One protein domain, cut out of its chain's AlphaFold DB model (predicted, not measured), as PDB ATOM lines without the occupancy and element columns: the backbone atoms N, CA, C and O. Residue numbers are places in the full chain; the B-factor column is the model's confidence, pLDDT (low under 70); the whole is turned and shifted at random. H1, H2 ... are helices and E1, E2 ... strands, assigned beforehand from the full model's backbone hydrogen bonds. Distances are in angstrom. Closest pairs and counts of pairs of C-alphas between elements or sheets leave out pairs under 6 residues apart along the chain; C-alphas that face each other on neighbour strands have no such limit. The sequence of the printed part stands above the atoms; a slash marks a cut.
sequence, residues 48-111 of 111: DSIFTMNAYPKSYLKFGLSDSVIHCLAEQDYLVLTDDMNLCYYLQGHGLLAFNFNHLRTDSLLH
ATOM      1  N   ASP A  48     174.152 177.799 114.762       95.25
ATOM      2  CA  ASP A  48     174.252 177.592 113.321       95.25
ATOM      3  C   ASP A  48     173.039 178.205 112.604       95.25
ATOM      4  O   ASP A  48     171.882 177.985 112.978       95.25
ATOM      5  N   SER A  49     173.304 179.006 111.572       93.19
ATOM      6  CA  SER A  49     172.265 179.783 110.891       93.19
ATOM      7  C   SER A  49     171.310 178.905 110.085       93.19
ATOM      8  O   SER A  49     170.101 179.122 110.133       93.19
ATOM      9  N   ILE A  50     171.821 177.885 109.386       95.50
ATOM     10  CA  ILE A  50     170.995 176.987 108.567       95.50
ATOM     11  C   ILE A  50     170.118 176.130 109.477       95.50
ATOM     12  O   ILE A  50     168.917 175.990 109.239       95.50
ATOM     13  N   PHE A  51     170.701 175.596 110.548       96.00
ATOM     14  CA  PHE A  51     169.970 174.886 111.586       96.00
ATOM     15  C   PHE A  51     168.859 175.760 112.171       96.00
ATOM     16  O   PHE A  51     167.703 175.345 112.173       96.00
ATOM     17  N   THR A  52     169.181 176.987 112.592       96.50
ATOM     18  CA  THR A  52     168.212 177.903 113.212       96.50
ATOM     19  C   THR A  52     167.061 178.231 112.259       96.50
ATOM     20  O   THR A  52     165.901 178.184 112.658       96.50
ATOM     21  N   MET A  53     167.349 178.505 110.984       96.44
ATOM     22  CA  MET A  53     166.315 178.775 109.976       96.44
ATOM     23  C   MET A  53     165.357 177.595 109.790       96.44
ATOM     24  O   MET A  53     164.148 177.791 109.670       96.44
ATOM     25  N   ASN A  54     165.897 176.375 109.782       97.25
ATOM     26  CA  ASN A  54     165.111 175.158 109.593       97.25
ATOM     27  C   ASN A  54     164.323 174.767 110.851       97.25
ATOM     28  O   ASN A  54     163.201 174.279 110.733       97.25
ATOM     29  N   ALA A  55     164.892 174.981 112.040       97.25
ATOM     30  CA  ALA A  55     164.262 174.660 113.318       97.25
ATOM     31  C   ALA A  55     163.197 175.694 113.728       97.25
ATOM     32  O   ALA A  55     162.159 175.323 114.275       97.25
ATOM     33  N   TYR A  56     163.397 176.974 113.394       97.19
ATOM     34  CA  TYR A  56     162.519 178.086 113.783       97.19
ATOM     35  C   TYR A  56     161.923 178.833 112.574       97.19
ATOM     36  O   TYR A  56     161.978 180.065 112.524       97.19
ATOM     37  N   PRO A  57     161.276 178.152 111.607       97.50
ATOM     38  CA  PRO A  57     160.866 178.770 110.345       97.50
ATOM     39  C   PRO A  57     159.823 179.880 110.533       97.50
ATOM     40  O   PRO A  57     159.833 180.871 109.809       97.50
ATOM     41  N   LYS A  58     158.933 179.762 111.530       97.44
ATOM     42  CA  LYS A  58     157.940 180.806 111.844       97.44
ATOM     43  C   LYS A  58     158.589 182.063 112.418       97.44
ATOM     44  O   LYS A  58     158.182 183.164 112.060       97.44
ATOM     45  N   SER A  59     159.577 181.884 113.294       96.75
ATOM     46  CA  SER A  59     160.356 182.989 113.857       96.75
ATOM     47  C   SER A  59     161.152 183.668 112.750       96.75
ATOM     48  O   SER A  59     161.081 184.881 112.595       96.75
ATOM     49  N   TYR A  60     161.800 182.868 111.899       97.38
ATOM     50  CA  TYR A  60     162.645 183.348 110.813       97.38
ATOM     51  C   TYR A  60     161.868 184.140 109.774       97.38
ATOM     52  O   TYR A  60     162.250 185.254 109.436       97.38
ATOM     53  N   LEU A  61     160.737 183.610 109.312       97.25
ATOM     54  CA  LEU A  61     159.904 184.302 108.334       97.25
ATOM     55  C   LEU A  61     159.289 185.593 108.887       97.25
ATOM     56  O   LEU A  61     158.989 186.496 108.110       97.25
ATOM     57  N   LYS A  62     159.074 185.680 110.205       97.19
ATOM     58  CA  LYS A  62     158.435 186.839 110.836       97.19
ATOM     59  C   LYS A  62     159.425 187.926 111.256       97.19
ATOM     60  O   LYS A  62     159.101 189.100 111.119       97.19
ATOM     61  N   PHE A  63     160.585 187.536 111.775       96.00
ATOM     62  CA  PHE A  63     161.527 188.430 112.453       96.00
ATOM     63  C   PHE A  63     162.938 188.408 111.845       96.00
ATOM     64  O   PHE A  63     163.746 189.289 112.095       96.00
ATOM     65  N   GLY A  64     163.247 187.429 110.996       96.44
ATOM     66  CA  GLY A  64     164.577 187.259 110.419       96.44
ATOM     67  C   GLY A  64     165.506 186.397 111.275       96.44
ATOM     68  O   GLY A  64     165.108 185.755 112.251       96.44
ATOM     69  N   LEU A  65     166.767 186.310 110.845       96.25
ATOM     70  CA  LEU A  65     167.737 185.359 111.388       96.25
ATOM     71  C   LEU A  65     168.173 185.690 112.820       96.25
ATOM     72  O   LEU A  65     168.143 184.792 113.658       96.25
ATOM     73  N   SER A  66     168.543 186.945 113.107       95.69
ATOM     74  CA  SER A  66     169.002 187.379 114.439       95.69
ATOM     75  C   SER A  66     167.991 187.003 115.524       95.69
ATOM     76  O   SER A  66     168.325 186.307 116.481       95.69
ATOM     77  N   ASP A  67     166.725 187.351 115.308       96.94
ATOM     78  CA  ASP A  67     165.641 187.081 116.252       96.94
ATOM     79  C   ASP A  67     165.277 185.597 116.352       96.94
ATOM     80  O   ASP A  67     164.824 185.118 117.392       96.94
ATOM     81  N   SER A  68     165.520 184.824 115.295       97.38
ATOM     82  CA  SER A  68     165.360 183.366 115.351       97.38
ATOM     83  C   SER A  68     166.455 182.697 116.165       97.38
ATOM     84  O   SER A  68     166.186 181.718 116.855       97.38
ATOM     85  N   VAL A  69     167.676 183.237 116.133       97.31
ATOM     86  CA  VAL A  69     168.746 182.798 117.034       97.31
ATOM     87  C   VAL A  69     168.398 183.168 118.478       97.31
ATOM     88  O   VAL A  69     168.596 182.349 119.371       97.31
ATOM     89  N   ILE A  70     167.814 184.347 118.720       97.31
ATOM     90  CA  ILE A  70     167.316 184.730 120.053       97.31
ATOM     91  C   ILE A  70     166.252 183.743 120.542       97.31
ATOM     92  O   ILE A  70     166.323 183.297 121.684       97.31
ATOM     93  N   HIS A  71     165.303 183.352 119.687       97.81
ATOM     94  CA  HIS A  71     164.310 182.328 120.015       97.81
ATOM     95  C   HIS A  71     164.969 180.980 120.354       97.81
ATOM     96  O   HIS A  71     164.664 180.404 121.395       97.81
ATOM     97  N   CYS A  72     165.929 180.528 119.542       97.12
ATOM     98  CA  CYS A  72     166.705 179.312 119.806       97.12
ATOM     99  C   CYS A  72     167.373 179.333 121.190       97.12
ATOM    100  O   CYS A  72     167.299 178.358 121.932       97.12
ATOM    101  N   LEU A  73     167.987 180.458 121.571       96.00
ATOM    102  CA  LEU A  73     168.605 180.598 122.890       96.00
ATOM    103  C   LEU A  73     167.574 180.719 124.014       96.00
ATOM    104  O   LEU A  73     167.797 180.189 125.097       96.00
ATOM    105  N   ALA A  74     166.433 181.365 123.783       96.75
ATOM    106  CA  ALA A  74     165.369 181.469 124.779       96.75
ATOM    107  C   ALA A  74     164.825 180.089 125.202       96.75
ATOM    108  O   ALA A  74     164.482 179.902 126.367       96.75
ATOM    109  N   GLU A  75     164.805 179.106 124.293       96.69
ATOM    110  CA  GLU A  75     164.465 177.709 124.613       96.69
ATOM    111  C   GLU A  75     165.548 176.978 125.431       96.69
ATOM    112  O   GLU A  75     165.283 175.923 125.999       96.69
ATOM    113  N   GLN A  76     166.755 177.543 125.534       94.81
ATOM    114  CA  GLN A  76     167.880 177.016 126.318       94.81
ATOM    115  C   GLN A  76     168.009 177.712 127.686       94.81
ATOM    116  O   GLN A  76     169.116 177.911 128.185       94.81
ATOM    117  N   ASP A  77     166.878 178.102 128.284       93.25
ATOM    118  CA  ASP A  77     166.781 178.758 129.599       93.25
ATOM    119  C   ASP A  77     167.443 180.149 129.698       93.25
ATOM    120  O   ASP A  77     167.816 180.606 130.786       93.25
ATOM    121  N   TYR A  78     167.552 180.875 128.580       95.94
ATOM    122  CA  TYR A  78     167.967 182.280 128.596       95.94
ATOM    123  C   TYR A  78     166.772 183.221 128.792       95.94
ATOM    124  O   TYR A  78     165.729 183.085 128.156       95.94
ATOM    125  N   LEU A  79     166.953 184.240 129.639       96.31
ATOM    126  CA  LEU A  79     166.062 185.400 129.682       96.31
ATOM    127  C   LEU A  79     166.436 186.357 128.549       96.31
ATOM    128  O   LEU A  79     167.538 186.905 128.539       96.31
ATOM    129  N   VAL A  80     165.497 186.616 127.646       96.69
ATOM    130  CA  VAL A  80     165.674 187.599 126.575       96.69
ATOM    131  C   VAL A  80     165.350 188.999 127.085       96.69
ATOM    132  O   VAL A  80     164.241 189.259 127.551       96.69
ATOM    133  N   LEU A  81     166.307 189.916 126.956       94.56
ATOM    134  CA  LEU A  81     166.096 191.350 127.141       94.56
ATOM    135  C   LEU A  81     166.001 192.001 125.763       94.56
ATOM    136  O   LEU A  81     166.935 191.899 124.973       94.56
ATOM    137  N   THR A  82     164.885 192.660 125.467       94.19
ATOM    138  CA  THR A  82     164.674 193.303 124.162       94.19
ATOM    139  C   THR A  82     163.868 194.593 124.299       94.19
ATOM    140  O   THR A  82     163.081 194.745 125.231       94.19
ATOM    141  N   ASP A  83     164.063 195.544 123.395       92.62
ATOM    142  CA  ASP A  83     163.184 196.698 123.221       92.62
ATOM    143  C   ASP A  83     162.097 196.443 122.158       92.62
ATOM    144  O   ASP A  83     161.087 197.152 122.131       92.62
ATOM    145  N   ASP A  84     162.212 195.375 121.365       94.62
ATOM    146  CA  ASP A  84     161.184 194.947 120.419       94.62
ATOM    147  C   ASP A  84     160.002 194.293 121.159       94.62
ATOM    148  O   ASP A  84     160.072 193.193 121.720       94.62
ATOM    149  N   MET A  85     158.865 194.990 121.162       95.38
ATOM    150  CA  MET A  85     157.636 194.516 121.799       95.38
ATOM    151  C   MET A  85     157.022 193.303 121.078       95.38
ATOM    152  O   MET A  85     156.464 192.422 121.733       95.38
ATOM    153  N   ASN A  86     157.124 193.231 119.748       97.06
ATOM    154  CA  ASN A  86     156.562 192.133 118.963       97.06
ATOM    155  C   ASN A  86     157.331 190.833 119.198       97.06
ATOM    156  O   ASN A  86     156.700 189.783 119.350       97.06
ATOM    157  N   LEU A  87     158.665 190.902 119.254       97.25
ATOM    158  CA  LEU A  87     159.504 189.759 119.602       97.25
ATOM    159  C   LEU A  87     159.246 189.320 121.047       97.25
ATOM    160  O   LEU A  87     159.009 188.139 121.295       97.25
ATOM    161  N   CYS A  88     159.205 190.269 121.990       98.00
ATOM    162  CA  CYS A  88     158.940 189.976 123.400       98.00
ATOM    163  C   CYS A  88     157.622 189.213 123.591       98.00
ATOM    164  O   CYS A  88     157.607 188.149 124.210       98.00
ATOM    165  N   TYR A  89     156.516 189.715 123.030       97.81
ATOM    166  CA  TYR A  89     155.221 189.041 123.142       97.81
ATOM    167  C   TYR A  89     155.168 187.723 122.386       97.81
ATOM    168  O   TYR A  89     154.496 186.792 122.830       97.81
ATOM    169  N   TYR A  90     155.873 187.615 121.263       98.38
ATOM    170  CA  TYR A  90     155.968 186.353 120.550       98.38
ATOM    171  C   TYR A  90     156.634 185.277 121.413       98.38
ATOM    172  O   TYR A  90     156.049 184.209 121.573       98.38
ATOM    173  N   LEU A  91     157.785 185.567 122.023       98.38
ATOM    174  CA  LEU A  91     158.493 184.630 122.903       98.38
ATOM    175  C   LEU A  91     157.661 184.274 124.144       98.38
ATOM    176  O   LEU A  91     157.490 183.098 124.457       98.38
ATOM    177  N   GLN A  92     157.051 185.270 124.797       98.25
ATOM    178  CA  GLN A  92     156.154 185.039 125.937       98.25
ATOM    179  C   GLN A  92     154.941 184.179 125.561       98.25
ATOM    180  O   GLN A  92     154.539 183.306 126.327       98.25
ATOM    181  N   GLY A  93     154.380 184.374 124.363       97.75
ATOM    182  CA  GLY A  93     153.296 183.547 123.832       97.75
ATOM    183  C   GLY A  93     153.691 182.082 123.604       97.75
ATOM    184  O   GLY A  93     152.813 181.225 123.572       97.75
ATOM    185  N   HIS A  94     154.991 181.788 123.493       97.12
ATOM    186  CA  HIS A  94     155.545 180.428 123.457       97.12
ATOM    187  C   HIS A  94     155.965 179.923 124.852       97.12
ATOM    188  O   HIS A  94     156.539 178.846 124.966       97.12
ATOM    189  N   GLY A  95     155.666 180.669 125.923       98.06
ATOM    190  CA  GLY A  95     156.026 180.310 127.298       98.06
ATOM    191  C   GLY A  95     157.482 180.603 127.669       98.06
ATOM    192  O   GLY A  95     157.939 180.150 128.716       98.06
ATOM    193  N   LEU A  96     158.207 181.355 126.837       98.19
ATOM    194  CA  LEU A  96     159.623 181.657 127.033       98.19
ATOM    195  C   LEU A  96     159.822 182.931 127.859       98.19
ATOM    196  O   LEU A  96     158.997 183.853 127.849       98.19
ATOM    197  N   LEU A  97     160.949 182.999 128.569       97.12
ATOM    198  CA  LEU A  97     161.305 184.154 129.386       97.12
ATOM    199  C   LEU A  97     161.815 185.293 128.499       97.12
ATOM    200  O   LEU A  97     162.955 185.286 128.042       97.12
ATOM    201  N   ALA A  98     160.980 186.309 128.307       97.31
ATOM    202  CA  ALA A  98     161.364 187.550 127.650       97.31
ATOM    203  C   ALA A  98     160.849 188.761 128.430       97.31
ATOM    204  O   ALA A  98     159.767 188.724 129.024       97.31
ATOM    205  N   PHE A  99     161.627 189.839 128.425       95.56
ATOM    206  CA  PHE A  99     161.315 191.079 129.116       95.56
ATOM    207  C   PHE A  99     161.575 192.279 128.206       95.56
ATOM    208  O   PHE A  99     162.697 192.490 127.737       95.56
ATOM    209  N   ASN A 100     160.530 193.083 127.993       94.69
ATOM    210  CA  ASN A 100     160.648 194.329 127.255       94.69
ATOM    211  C   ASN A 100     161.168 195.442 128.173       94.69
ATOM    212  O   ASN A 100     160.473 195.824 129.115       94.69
ATOM    213  N   PHE A 101     162.351 195.993 127.896       91.19
ATOM    214  CA  PHE A 101     162.972 196.998 128.767       91.19
ATOM    215  C   PHE A 101     162.714 198.457 128.356       91.19
ATOM    216  O   PHE A 101     163.316 199.355 128.940       91.19
ATOM    217  N   ASN A 102     161.799 198.748 127.420       85.62
ATOM    218  CA  ASN A 102     161.521 200.136 127.004       85.62
ATOM    219  C   ASN A 102     161.146 201.059 128.168       85.62
ATOM    220  O   ASN A 102     161.501 202.235 128.171       85.62
ATOM    221  N   HIS A 103     160.456 200.525 129.175       77.88
ATOM    222  CA  HIS A 103     160.043 201.269 130.365       77.88
ATOM    223  C   HIS A 103     161.192 201.546 131.351       77.88
ATOM    224  O   HIS A 103     161.010 202.323 132.283       77.88
ATOM    225  N   LEU A 104     162.365 200.930 131.159       73.94
ATOM    226  CA  LEU A 104     163.575 201.188 131.947       73.94
ATOM    227  C   LEU A 104     164.413 202.343 131.385       73.94
ATOM    228  O   LEU A 104     165.456 202.661 131.953       73.94
ATOM    229  N   ARG A 105     163.977 202.988 130.293       64.44
ATOM    230  CA  ARG A 105     164.587 204.228 129.803       64.44
ATOM    231  C   ARG A 105     164.320 205.350 130.810       64.44
ATOM    232  O   ARG A 105     163.368 206.106 130.670       64.44
ATOM    233  N   THR A 106     165.151 205.448 131.841       56.91
ATOM    234  CA  THR A 106     165.274 206.663 132.645       56.91
ATOM    235  C   THR A 106     166.088 207.692 131.861       56.91
ATOM    236  O   THR A 106     167.061 207.340 131.191       56.91
ATOM    237  N   ASP A 107     165.731 208.975 131.974       53.94
ATOM    238  CA  ASP A 107     166.411 210.119 131.330       53.94
ATOM    239  C   ASP A 107     167.922 210.226 131.657       53.94
ATOM    240  O   ASP A 107     168.646 211.035 131.084       53.94
ATOM    241  N   SER A 108     168.434 209.378 132.551       51.53
ATOM    242  CA  SER A 108     169.824 209.319 133.002       51.53
ATOM    243  C   SER A 108     170.820 208.718 132.003       51.53
ATOM    244  O   SER A 108     172.013 208.775 132.266       51.53
ATOM    245  N   LEU A 109     170.381 208.110 130.893       46.16
ATOM    246  CA  LEU A 109     171.292 207.535 129.882       46.16
ATOM    247  C   LEU A 109     171.763 208.552 128.820       46.16
ATOM    248  O   LEU A 109     172.500 208.185 127.909       46.16
ATOM    249  N   LEU A 110     171.326 209.813 128.919       42.50
ATOM    250  CA  LEU A 110     171.664 210.899 127.987       42.50
ATOM    251  C   LEU A 110     172.445 212.057 128.641       42.50
ATOM    252  O   LEU A 110     172.623 213.098 128.003       42.50
ATOM    253  N   HIS A 111     172.912 211.886 129.883       38.28
ATOM    254  CA  HIS A 111     173.697 212.878 130.624       38.28
ATOM    255  C   HIS A 111     175.072 212.344 131.015       38.28
ATOM    256  O   HIS A 111     175.133 211.212 131.542       38.28
TER     257      HIS A 111
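Overview. This is residues 48 to 111 of the 111 residues of an uncharacterized protein of Spirosoma sp. PL0136 (UniProt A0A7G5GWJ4). Two short helices, H1 and H2, cross H3 to make one end of a small body; at the other end H4 packs on a strip of two parallel strands, E1 beside E2. From this body a thin tail runs out, and residues 105 to 111, with H5, stick out free. The printed part has 64 residues, mostly helix, in the order H1 H2 H3 E1 H4 E2 H5. It is only just loose, close to compact, with a radius of gyration of the C-alphas of 13.2 A, and spans 43 by 22 by 18 A.

Arrangement. H1, residues 49 to 55, touches the hub H3, residues 65 to 74, at a steep tilt of 62 degrees; their closest C-alphas, Thr 52 and Val 69, are 6.2 A apart. H2, residues 57 to 63, touches H3 at a steep tilt of 65 degrees, closest at the C-alphas of Ser 59 and Ser 68, 5.2 A. E1, residues 80 to 82, and E2, residues 98 to 100, are parallel neighbours, with N 99 and O 80 within hydrogen-bond range at 2.8 A. With H4, residues 85 to 93, they form a strand-helix-strand unit, two parallel strands joined through a helix, with a right-handed crossover. The closest C-alphas of H4 and E2, Cys 88 and Ala 98, are 5.5 A apart. H3 and H4 only just touch, with 3 pairs of C-alphas within 8 A, the closest being His 71 and Leu 91 at 6.9 A. In H1 to H4 every O i to N i+4 pair is within hydrogen-bond range; H5, residues 107 to 110, is too short for one.

Along the chain. H1 starts at C-alpha 49 (172.265, 179.783, 110.891) and is 9.8 A long, H2 9.9 A, H3 14.1 A, E1 6.3 A, H4 12.0 A, E2 6.8 A and H5 6.3 A, ending at C-alpha 110 (171.664, 210.899, 127.987).

Size, cuts and confidence. The C-alphas farthest apart, Asn 54 and His 111, are 44.0 A apart. The printed part has no cut and no long link. Residues 105 to 111 have pLDDT under 70.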